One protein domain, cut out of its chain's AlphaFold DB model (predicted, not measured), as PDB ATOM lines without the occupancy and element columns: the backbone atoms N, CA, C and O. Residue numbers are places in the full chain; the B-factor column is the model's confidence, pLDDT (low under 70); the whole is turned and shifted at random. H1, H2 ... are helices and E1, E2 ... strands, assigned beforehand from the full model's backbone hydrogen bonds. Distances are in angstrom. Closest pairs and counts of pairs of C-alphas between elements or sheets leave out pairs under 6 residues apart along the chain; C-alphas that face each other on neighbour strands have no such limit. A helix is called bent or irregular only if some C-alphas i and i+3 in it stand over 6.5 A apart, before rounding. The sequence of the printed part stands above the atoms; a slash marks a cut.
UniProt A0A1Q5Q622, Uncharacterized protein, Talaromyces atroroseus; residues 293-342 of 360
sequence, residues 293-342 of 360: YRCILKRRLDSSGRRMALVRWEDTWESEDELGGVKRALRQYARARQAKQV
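This is residues 293 to 342 of the 360 residues of an uncharacterized protein of Talaromyces atroroseus (UniProt A0A1Q5Q622). A twisted hairpin of two antiparallel strands, E1 and E2, and one long helix, H1, make the two arms of an open, flat V, with residues 315 to 319 at its base and empty space between the arms. The helix arm packs on nothing: residues 319 to 342, of which 320 to 341 belong to H1, stand free. The printed part has 50 residues with two named strands and one named helix, in the order E1, E2, H1; the sheet order is E1 - E2, antiparallel, and the class is mixed, helices and strands. The whole is extended, with a radius of gyration of the C-alphas of 15.9 A, and its C-alphas span 39 by 37 by 8 A.

Strand E1, residues 293 to 301, is the longest strand by residues and measures 23.2 A from first to last C-alpha; C-alpha 293 is at (37.599, -43.255, -28.033). Strand E2, residues 307 to 314, measures 21.6 A, and its C-alpha 307 is at (18.770, -51.091, -26.547). Helix H1, residues 320 to 341, measures 30.3 A and ends with C-alpha 341 at (28.594, -53.199, -3.112).

E1 and E2 form a hairpin, antiparallel neighbours with an angle of 154 degrees between their N-to-C directions. Among the C-alphas that face each other are 299 and 309, 4.4 A apart, and 296 and 311, 4.5 A apart. N 300 and O 308 are within hydrogen-bond range at 2.8 A, as are N 312 and O 295 at 2.9 A. E1 bends by 55 degrees at residue 297. E1 and H1 are apart, with no C-alpha of the one within 8 A of the other. H1 has a kink of 28 degrees near residue 327, and it is irregular, with C-alphas 322 and 325 7.1 A apart. In the backbone of H1, 15 of 18 O i to N i+4 pairs are within hydrogen-bond range.

The two C-alphas farthest apart are those of Ser 303, in the link of the hairpin, and Asp 321, in H1, at 43.1 A; the C-alphas of Tyr 293 and Val 342, the first and last printed residues, are 31.2 A apart. The outline is flat. The printed part has no cut. The links E1 to E2 and E2 to H1 are both tight, with 5 residues in each. The mean pLDDT of the printed part is 75.7, and this predicted model is under 70 at 14 residues: 293, 314 to 324, and 341 to 342.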
ATOM      1  N   TYR A 293      38.852 -43.586 -28.704       64.31
ATOM      2  CA  TYR A 293      37.599 -43.255 -28.033       64.31
ATOM      3  C   TYR A 293      36.393 -43.677 -28.866       64.31
ATOM      4  O   TYR A 293      36.270 -43.380 -30.052       64.31
ATOM      5  N   ARG A 294      35.427 -44.324 -28.208       72.38
ATOM      6  CA  ARG A 294      34.115 -44.607 -28.797       72.38
ATOM      7  C   ARG A 294      33.131 -43.519 -28.384       72.38
ATOM      8  O   ARG A 294      32.781 -43.404 -27.206       72.38
ATOM      9  N   CYS A 295      32.620 -42.757 -29.347       72.81
ATOM     10  CA  CYS A 295      31.554 -41.797 -29.088       72.81
ATOM     11  C   CYS A 295      30.187 -42.430 -29.380       72.81
ATOM     12  O   CYS A 295      29.898 -42.869 -30.495       72.81
ATOM     13  N   ILE A 296      29.307 -42.474 -28.377       77.69
ATOM     14  CA  ILE A 296      27.917 -42.899 -28.582       77.69
ATOM     15  C   ILE A 296      27.116 -41.691 -29.069       77.69
ATOM     16  O   ILE A 296      26.747 -40.830 -28.272       77.69
ATOM     17  N   LEU A 297      26.804 -41.653 -30.364       78.38
ATOM     18  CA  LEU A 297      26.066 -40.549 -30.979       78.38
ATOM     19  C   LEU A 297      24.577 -40.578 -30.637       78.38
ATOM     20  O   LEU A 297      23.964 -39.544 -30.373       78.38
ATOM     21  N   LYS A 298      23.969 -41.767 -30.659       77.56
ATOM     22  CA  LYS A 298      22.526 -41.918 -30.456       77.56
ATOM     23  C   LYS A 298      22.222 -43.229 -29.759       77.56
ATOM     24  O   LYS A 298      22.843 -44.249 -30.028       77.56
ATOM     25  N   ARG A 299      21.227 -43.215 -28.880       84.50
ATOM     26  CA  ARG A 299      20.653 -44.422 -28.279       84.50
ATOM     27  C   ARG A 299      19.206 -44.535 -28.740       84.50
ATOM     28  O   ARG A 299      18.484 -43.540 -28.696       84.50
ATOM     29  N   ARG A 300      18.790 -45.717 -29.181       88.00
ATOM     30  CA  ARG A 300      17.407 -46.030 -29.565       88.00
ATOM     31  C   ARG A 300      17.002 -47.394 -29.013       88.00
ATOM     32  O   ARG A 300      17.862 -48.223 -28.736       88.00
ATOM     33  N   LEU A 301      15.707 -47.603 -28.828       89.06
ATOM     34  CA  LEU A 301      15.150 -48.945 -28.675       89.06
ATOM     35  C   LEU A 301      14.755 -49.418 -30.072       89.06
ATOM     36  O   LEU A 301      14.228 -48.615 -30.846       89.06
ATOM     37  N   ASP A 302      15.081 -50.655 -30.425       91.56
ATOM     38  CA  ASP A 302      14.530 -51.266 -31.633       91.56
ATOM     39  C   ASP A 302      13.089 -51.750 -31.388       91.56
ATOM     40  O   ASP A 302      12.563 -51.656 -30.276       91.56
ATOM     41  N   SER A 303      12.432 -52.253 -32.434       88.75
ATOM     42  CA  SER A 303      11.072 -52.800 -32.348       88.75
ATOM     43  C   SER A 303      10.962 -54.020 -31.425       88.75
ATOM     44  O   SER A 303       9.868 -54.321 -30.964       88.75
ATOM     45  N   SER A 304      12.079 -54.685 -31.108       93.38
ATOM     46  CA  SER A 304      12.139 -55.793 -30.146       93.38
ATOM     47  C   SER A 304      12.294 -55.327 -28.690       93.38
ATOM     48  O   SER A 304      12.316 -56.145 -27.771       93.38
ATOM     49  N   GLY A 305      12.431 -54.017 -28.455       90.75
ATOM     50  CA  GLY A 305      12.703 -53.448 -27.135       90.75
ATOM     51  C   GLY A 305      14.168 -53.560 -26.696       90.75
ATOM     52  O   GLY A 305      14.505 -53.152 -25.577       90.75
ATOM     53  N   ARG A 306      15.070 -54.054 -27.554       90.81
ATOM     54  CA  ARG A 306      16.509 -54.090 -27.277       90.81
ATOM     55  C   ARG A 306      17.110 -52.695 -27.431       90.81
ATOM     56  O   ARG A 306      16.745 -51.896 -28.295       90.81
ATOM     57  N   ARG A 307      18.055 -52.375 -26.545       89.25
ATOM     58  CA  ARG A 307      18.770 -51.091 -26.547       89.25
ATOM     59  C   ARG A 307      19.868 -51.118 -27.598       89.25
ATOM     60  O   ARG A 307      20.871 -51.794 -27.418       89.25
ATOM     61  N   MET A 308      19.708 -50.303 -28.629       86.94
ATOM     62  CA  MET A 308      20.689 -50.102 -29.686       86.94
ATOM     63  C   MET A 308      21.395 -48.758 -29.497       86.94
ATOM     64  O   MET A 308      20.766 -47.729 -29.232       86.94
ATOM     65  N   ALA A 309      22.714 -48.745 -29.658       85.88
ATOM     66  CA  ALA A 309      23.511 -47.526 -29.668       85.88
ATOM     67  C   ALA A 309      24.163 -47.364 -31.042       85.88
ATOM     68  O   ALA A 309      24.833 -48.273 -31.520       85.88
ATOM     69  N   LEU A 310      23.969 -46.204 -31.668       79.81
ATOM     70  CA  LEU A 310      24.786 -45.786 -32.797       79.81
ATOM     71  C   LEU A 310      26.106 -45.269 -32.229       79.81
ATOM     72  O   LEU A 310      26.130 -44.239 -31.544       79.81
ATOM     73  N   VAL A 311      27.172 -46.012 -32.491       81.06
ATOM     74  CA  VAL A 311      28.532 -45.676 -32.075       81.06
ATOM     75  C   VAL A 311      29.269 -45.147 -33.293       81.06
ATOM     76  O   VAL A 311      29.242 -45.775 -34.349       81.06
ATOM     77  N   ARG A 312      29.904 -43.986 -33.150       76.62
ATOM     78  CA  ARG A 312      30.889 -43.500 -34.111       76.62
ATOM     79  C   ARG A 312      32.261 -43.661 -33.488       76.62
ATOM     80  O   ARG A 312      32.481 -43.266 -32.341       76.62
ATOM     81  N   TRP A 313      33.149 -44.254 -34.266       73.50
ATOM     82  CA  TRP A 313      34.569 -44.248 -33.992       73.50
ATOM     83  C   TRP A 313      35.107 -42.881 -34.368       73.50
ATOM     84  O   TRP A 313      34.869 -42.392 -35.476       73.50
ATOM     85  N   GLU A 314      35.727 -42.226 -33.401       65.69
ATOM     86  CA  GLU A 314      36.460 -41.000 -33.644       65.69
ATOM     87  C   GLU A 314      37.874 -41.265 -33.151       65.69
ATOM     88  O   GLU A 314      38.086 -41.499 -31.960       65.69
ATOM     89  N   ASP A 315      38.820 -41.278 -34.087       58.62
ATOM     90  CA  ASP A 315      40.237 -41.411 -33.779       58.62
ATOM     91  C   ASP A 315      40.715 -40.084 -33.187       58.62
ATOM     92  O   ASP A 315      41.295 -39.225 -33.853       58.62
ATOM     93  N   THR A 316      40.367 -39.852 -31.926       54.84
ATOM     94  CA  THR A 316      40.932 -38.756 -31.148       54.84
ATOM     95  C   THR A 316      42.219 -39.245 -30.517       54.84
ATOM     96  O   THR A 316      42.199 -39.905 -29.481       54.84
ATOM     97  N   TRP A 317      43.324 -38.904 -31.171       62.97
ATOM     98  CA  TRP A 317      44.680 -39.081 -30.670       62.97
ATOM     99  C   TRP A 317      44.941 -38.047 -29.565       62.97
ATOM    100  O   TRP A 317      45.410 -36.943 -29.835       62.97
ATOM    101  N   GLU A 318      44.561 -38.359 -28.329       59.19
ATOM    102  CA  GLU A 318      45.025 -37.620 -27.149       59.19
ATOM    103  C   GLU A 318      46.141 -38.444 -26.502       59.19
ATOM    104  O   GLU A 318      45.980 -39.648 -26.280       59.19
ATOM    105  N   SER A 319      47.292 -37.816 -26.254       58.28
ATOM    106  CA  SER A 319      48.436 -38.479 -25.630       58.28
ATOM    107  C   SER A 319      48.058 -38.988 -24.242       58.28
ATOM    108  O   SER A 319      47.356 -38.312 -23.484       58.28
ATOM    109  N   GLU A 320      48.537 -40.181 -23.894       60.75
ATOM    110  CA  GLU A 320      48.212 -40.860 -22.637       60.75
ATOM    111  C   GLU A 320      48.458 -39.989 -21.388       60.75
ATOM    112  O   GLU A 320      47.703 -40.065 -20.410       60.75
ATOM    113  N   ASP A 321      49.439 -39.090 -21.464       66.00
ATOM    114  CA  ASP A 321      49.804 -38.144 -20.407       66.00
ATOM    115  C   ASP A 321      48.681 -37.149 -20.072       66.00
ATOM    116  O   ASP A 321      48.473 -36.794 -18.907       66.00
ATOM    117  N   GLU A 322      47.872 -36.752 -21.060       63.78
ATOM    118  CA  GLU A 322      46.724 -35.855 -20.858       63.78
ATOM    119  C   GLU A 322      45.529 -36.585 -20.218       63.78
ATOM    120  O   GLU A 322      44.632 -35.977 -19.618       63.78
ATOM    121  N   LEU A 323      45.545 -37.918 -20.275       65.00
ATOM    122  CA  LEU A 323      44.479 -38.804 -19.816       65.00
ATOM    123  C   LEU A 323      44.721 -39.371 -18.419       65.00
ATOM    124  O   LEU A 323      43.812 -39.979 -17.835       65.00
ATOM    125  N   GLY A 324      45.894 -39.122 -17.828       69.56
ATOM    126  CA  GLY A 324      46.233 -39.561 -16.472       69.56
ATOM    127  C   GLY A 324      45.194 -39.127 -15.428       69.56
ATOM    128  O   GLY A 324      44.810 -39.907 -14.548       69.56
ATOM    129  N   GLY A 325      44.637 -37.920 -15.578       75.56
ATOM    130  CA  GLY A 325      43.557 -37.421 -14.722       75.56
ATOM    131  C   GLY A 325      42.254 -38.221 -14.853       75.56
ATOM    132  O   GLY A 325      41.604 -38.526 -13.848       75.56
ATOM    133  N   VAL A 326      41.892 -38.619 -16.075       72.44
ATOM    134  CA  VAL A 326      40.669 -39.388 -16.363       72.44
ATOM    135  C   VAL A 326      40.810 -40.828 -15.871       72.44
ATOM    136  O   VAL A 326      39.898 -41.340 -15.215       72.44
ATOM    137  N   LYS A 327      41.966 -41.464 -16.094       76.75
ATOM    138  CA  LYS A 327      42.261 -42.811 -15.575       76.75
ATOM    139  C   LYS A 327      42.196 -42.851 -14.048       76.75
ATOM    140  O   LYS A 327      41.550 -43.738 -13.484       76.75
ATOM    141  N   ARG A 328      42.795 -41.865 -13.366       74.06
ATOM    142  CA  ARG A 328      42.739 -41.755 -11.897       74.06
ATOM    143  C   ARG A 328      41.298 -41.577 -11.402       74.06
ATOM    144  O   ARG A 328      40.898 -42.259 -10.459       74.06
ATOM    145  N   ALA A 329      40.499 -40.744 -12.072       71.75
ATOM    146  CA  ALA A 329      39.088 -40.542 -11.734       71.75
ATOM    147  C   ALA A 329      38.239 -41.814 -11.928       71.75
ATOM    148  O   ALA A 329      37.414 -42.142 -11.073       71.75
ATOM    149  N   LEU A 330      38.462 -42.564 -13.014       77.44
ATOM    150  CA  LEU A 330      37.772 -43.832 -13.277       77.44
ATOM    151  C   LEU A 330      38.129 -44.905 -12.243       77.44
ATOM    152  O   LEU A 330      37.229 -45.558 -11.710       77.44
ATOM    153  N   ARG A 331      39.414 -45.041 -11.890       81.31
ATOM    154  CA  ARG A 331      39.866 -45.953 -10.824       81.31
ATOM    155  C   ARG A 331      39.237 -45.594  -9.477       81.31
ATOM    156  O   ARG A 331      38.741 -46.472  -8.773       81.31
ATOM    157  N   GLN A 332      39.195 -44.307  -9.134       81.06
ATOM    158  CA  GLN A 332      38.568 -43.841  -7.897       81.06
ATOM    159  C   GLN A 332      37.060 -44.135  -7.874       81.06
ATOM    160  O   GLN A 332      36.524 -44.560  -6.848       81.06
ATOM    161  N   TYR A 333      36.377 -43.964  -9.008       74.19
ATOM    162  CA  TYR A 333      34.961 -44.297  -9.137       74.19
ATOM    163  C   TYR A 333      34.697 -45.804  -8.992       74.19
ATOM    164  O   TYR A 333      33.766 -46.188  -8.283       74.19
ATOM    165  N   ALA A 334      35.525 -46.655  -9.605       79.62
ATOM    166  CA  ALA A 334      35.420 -48.109  -9.487       79.62
ATOM    167  C   ALA A 334      35.580 -48.572  -8.029       79.62
ATOM    168  O   ALA A 334      34.707 -49.277  -7.516       79.62
ATOM    169  N   ARG A 335      36.608 -48.074  -7.323       84.31
ATOM    170  CA  ARG A 335      36.823 -48.349  -5.888       84.31
ATOM    171  C   ARG A 335      35.636 -47.896  -5.034       84.31
ATOM    172  O   ARG A 335      35.135 -48.651  -4.206       84.31
ATOM    173  N   ALA A 336      35.120 -46.689  -5.279       78.00
ATOM    174  CA  ALA A 336      33.958 -46.167  -4.558       78.00
ATOM    175  C   ALA A 336      32.668 -46.965  -4.824       78.00
ATOM    176  O   ALA A 336      31.748 -46.937  -4.003       78.00
ATOM    177  N   ARG A 337      32.567 -47.645  -5.972       81.31
ATOM    178  CA  ARG A 337      31.437 -48.520  -6.294       81.31
ATOM    179  C   ARG A 337      31.571 -49.880  -5.612       81.31
ATOM    180  O   ARG A 337      30.586 -50.335  -5.042       81.31
ATOM    181  N   GLN A 338      32.763 -50.474  -5.620       78.25
ATOM    182  CA  GLN A 338      33.047 -51.728  -4.912       78.25
ATOM    183  C   GLN A 338      32.801 -51.581  -3.406       78.25
ATOM    184  O   GLN A 338      32.053 -52.366  -2.835       78.25
ATOM    185  N   ALA A 339      33.279 -50.494  -2.791       75.50
ATOM    186  CA  ALA A 339      33.046 -50.206  -1.372       75.50
ATOM    187  C   ALA A 339      31.555 -50.085  -0.992       75.50
ATOM    188  O   ALA A 339      31.186 -50.284   0.158       75.50
ATOM    189  N   LYS A 340      30.680 -49.754  -1.952       74.06
ATOM    190  CA  LYS A 340      29.223 -49.675  -1.746       74.06
ATOM    191  C   LYS A 340      28.490 -50.975  -2.058       74.06
ATOM    192  O   LYS A 340      27.315 -51.085  -1.727       74.06
ATOM    193  N   GLN A 341      29.143 -51.893  -2.764       66.12
ATOM    194  CA  GLN A 341      28.594 -53.199  -3.112       66.12
ATOM    195  C   GLN A 341      28.993 -54.289  -2.125       66.12
ATOM    196  O   GLN A 341      28.401 -55.358  -2.209       66.12
ATOM    197  N   VAL A 342      29.914 -54.026  -1.185       63.81
ATOM    198  CA  VAL A 342      30.122 -54.909  -0.031       63.81
ATOM    199  C   VAL A 342      28.769 -55.049   0.675       63.81
ATOM    200  O   VAL A 342      28.245 -54.053   1.189       63.81
TER     201      VAL A 342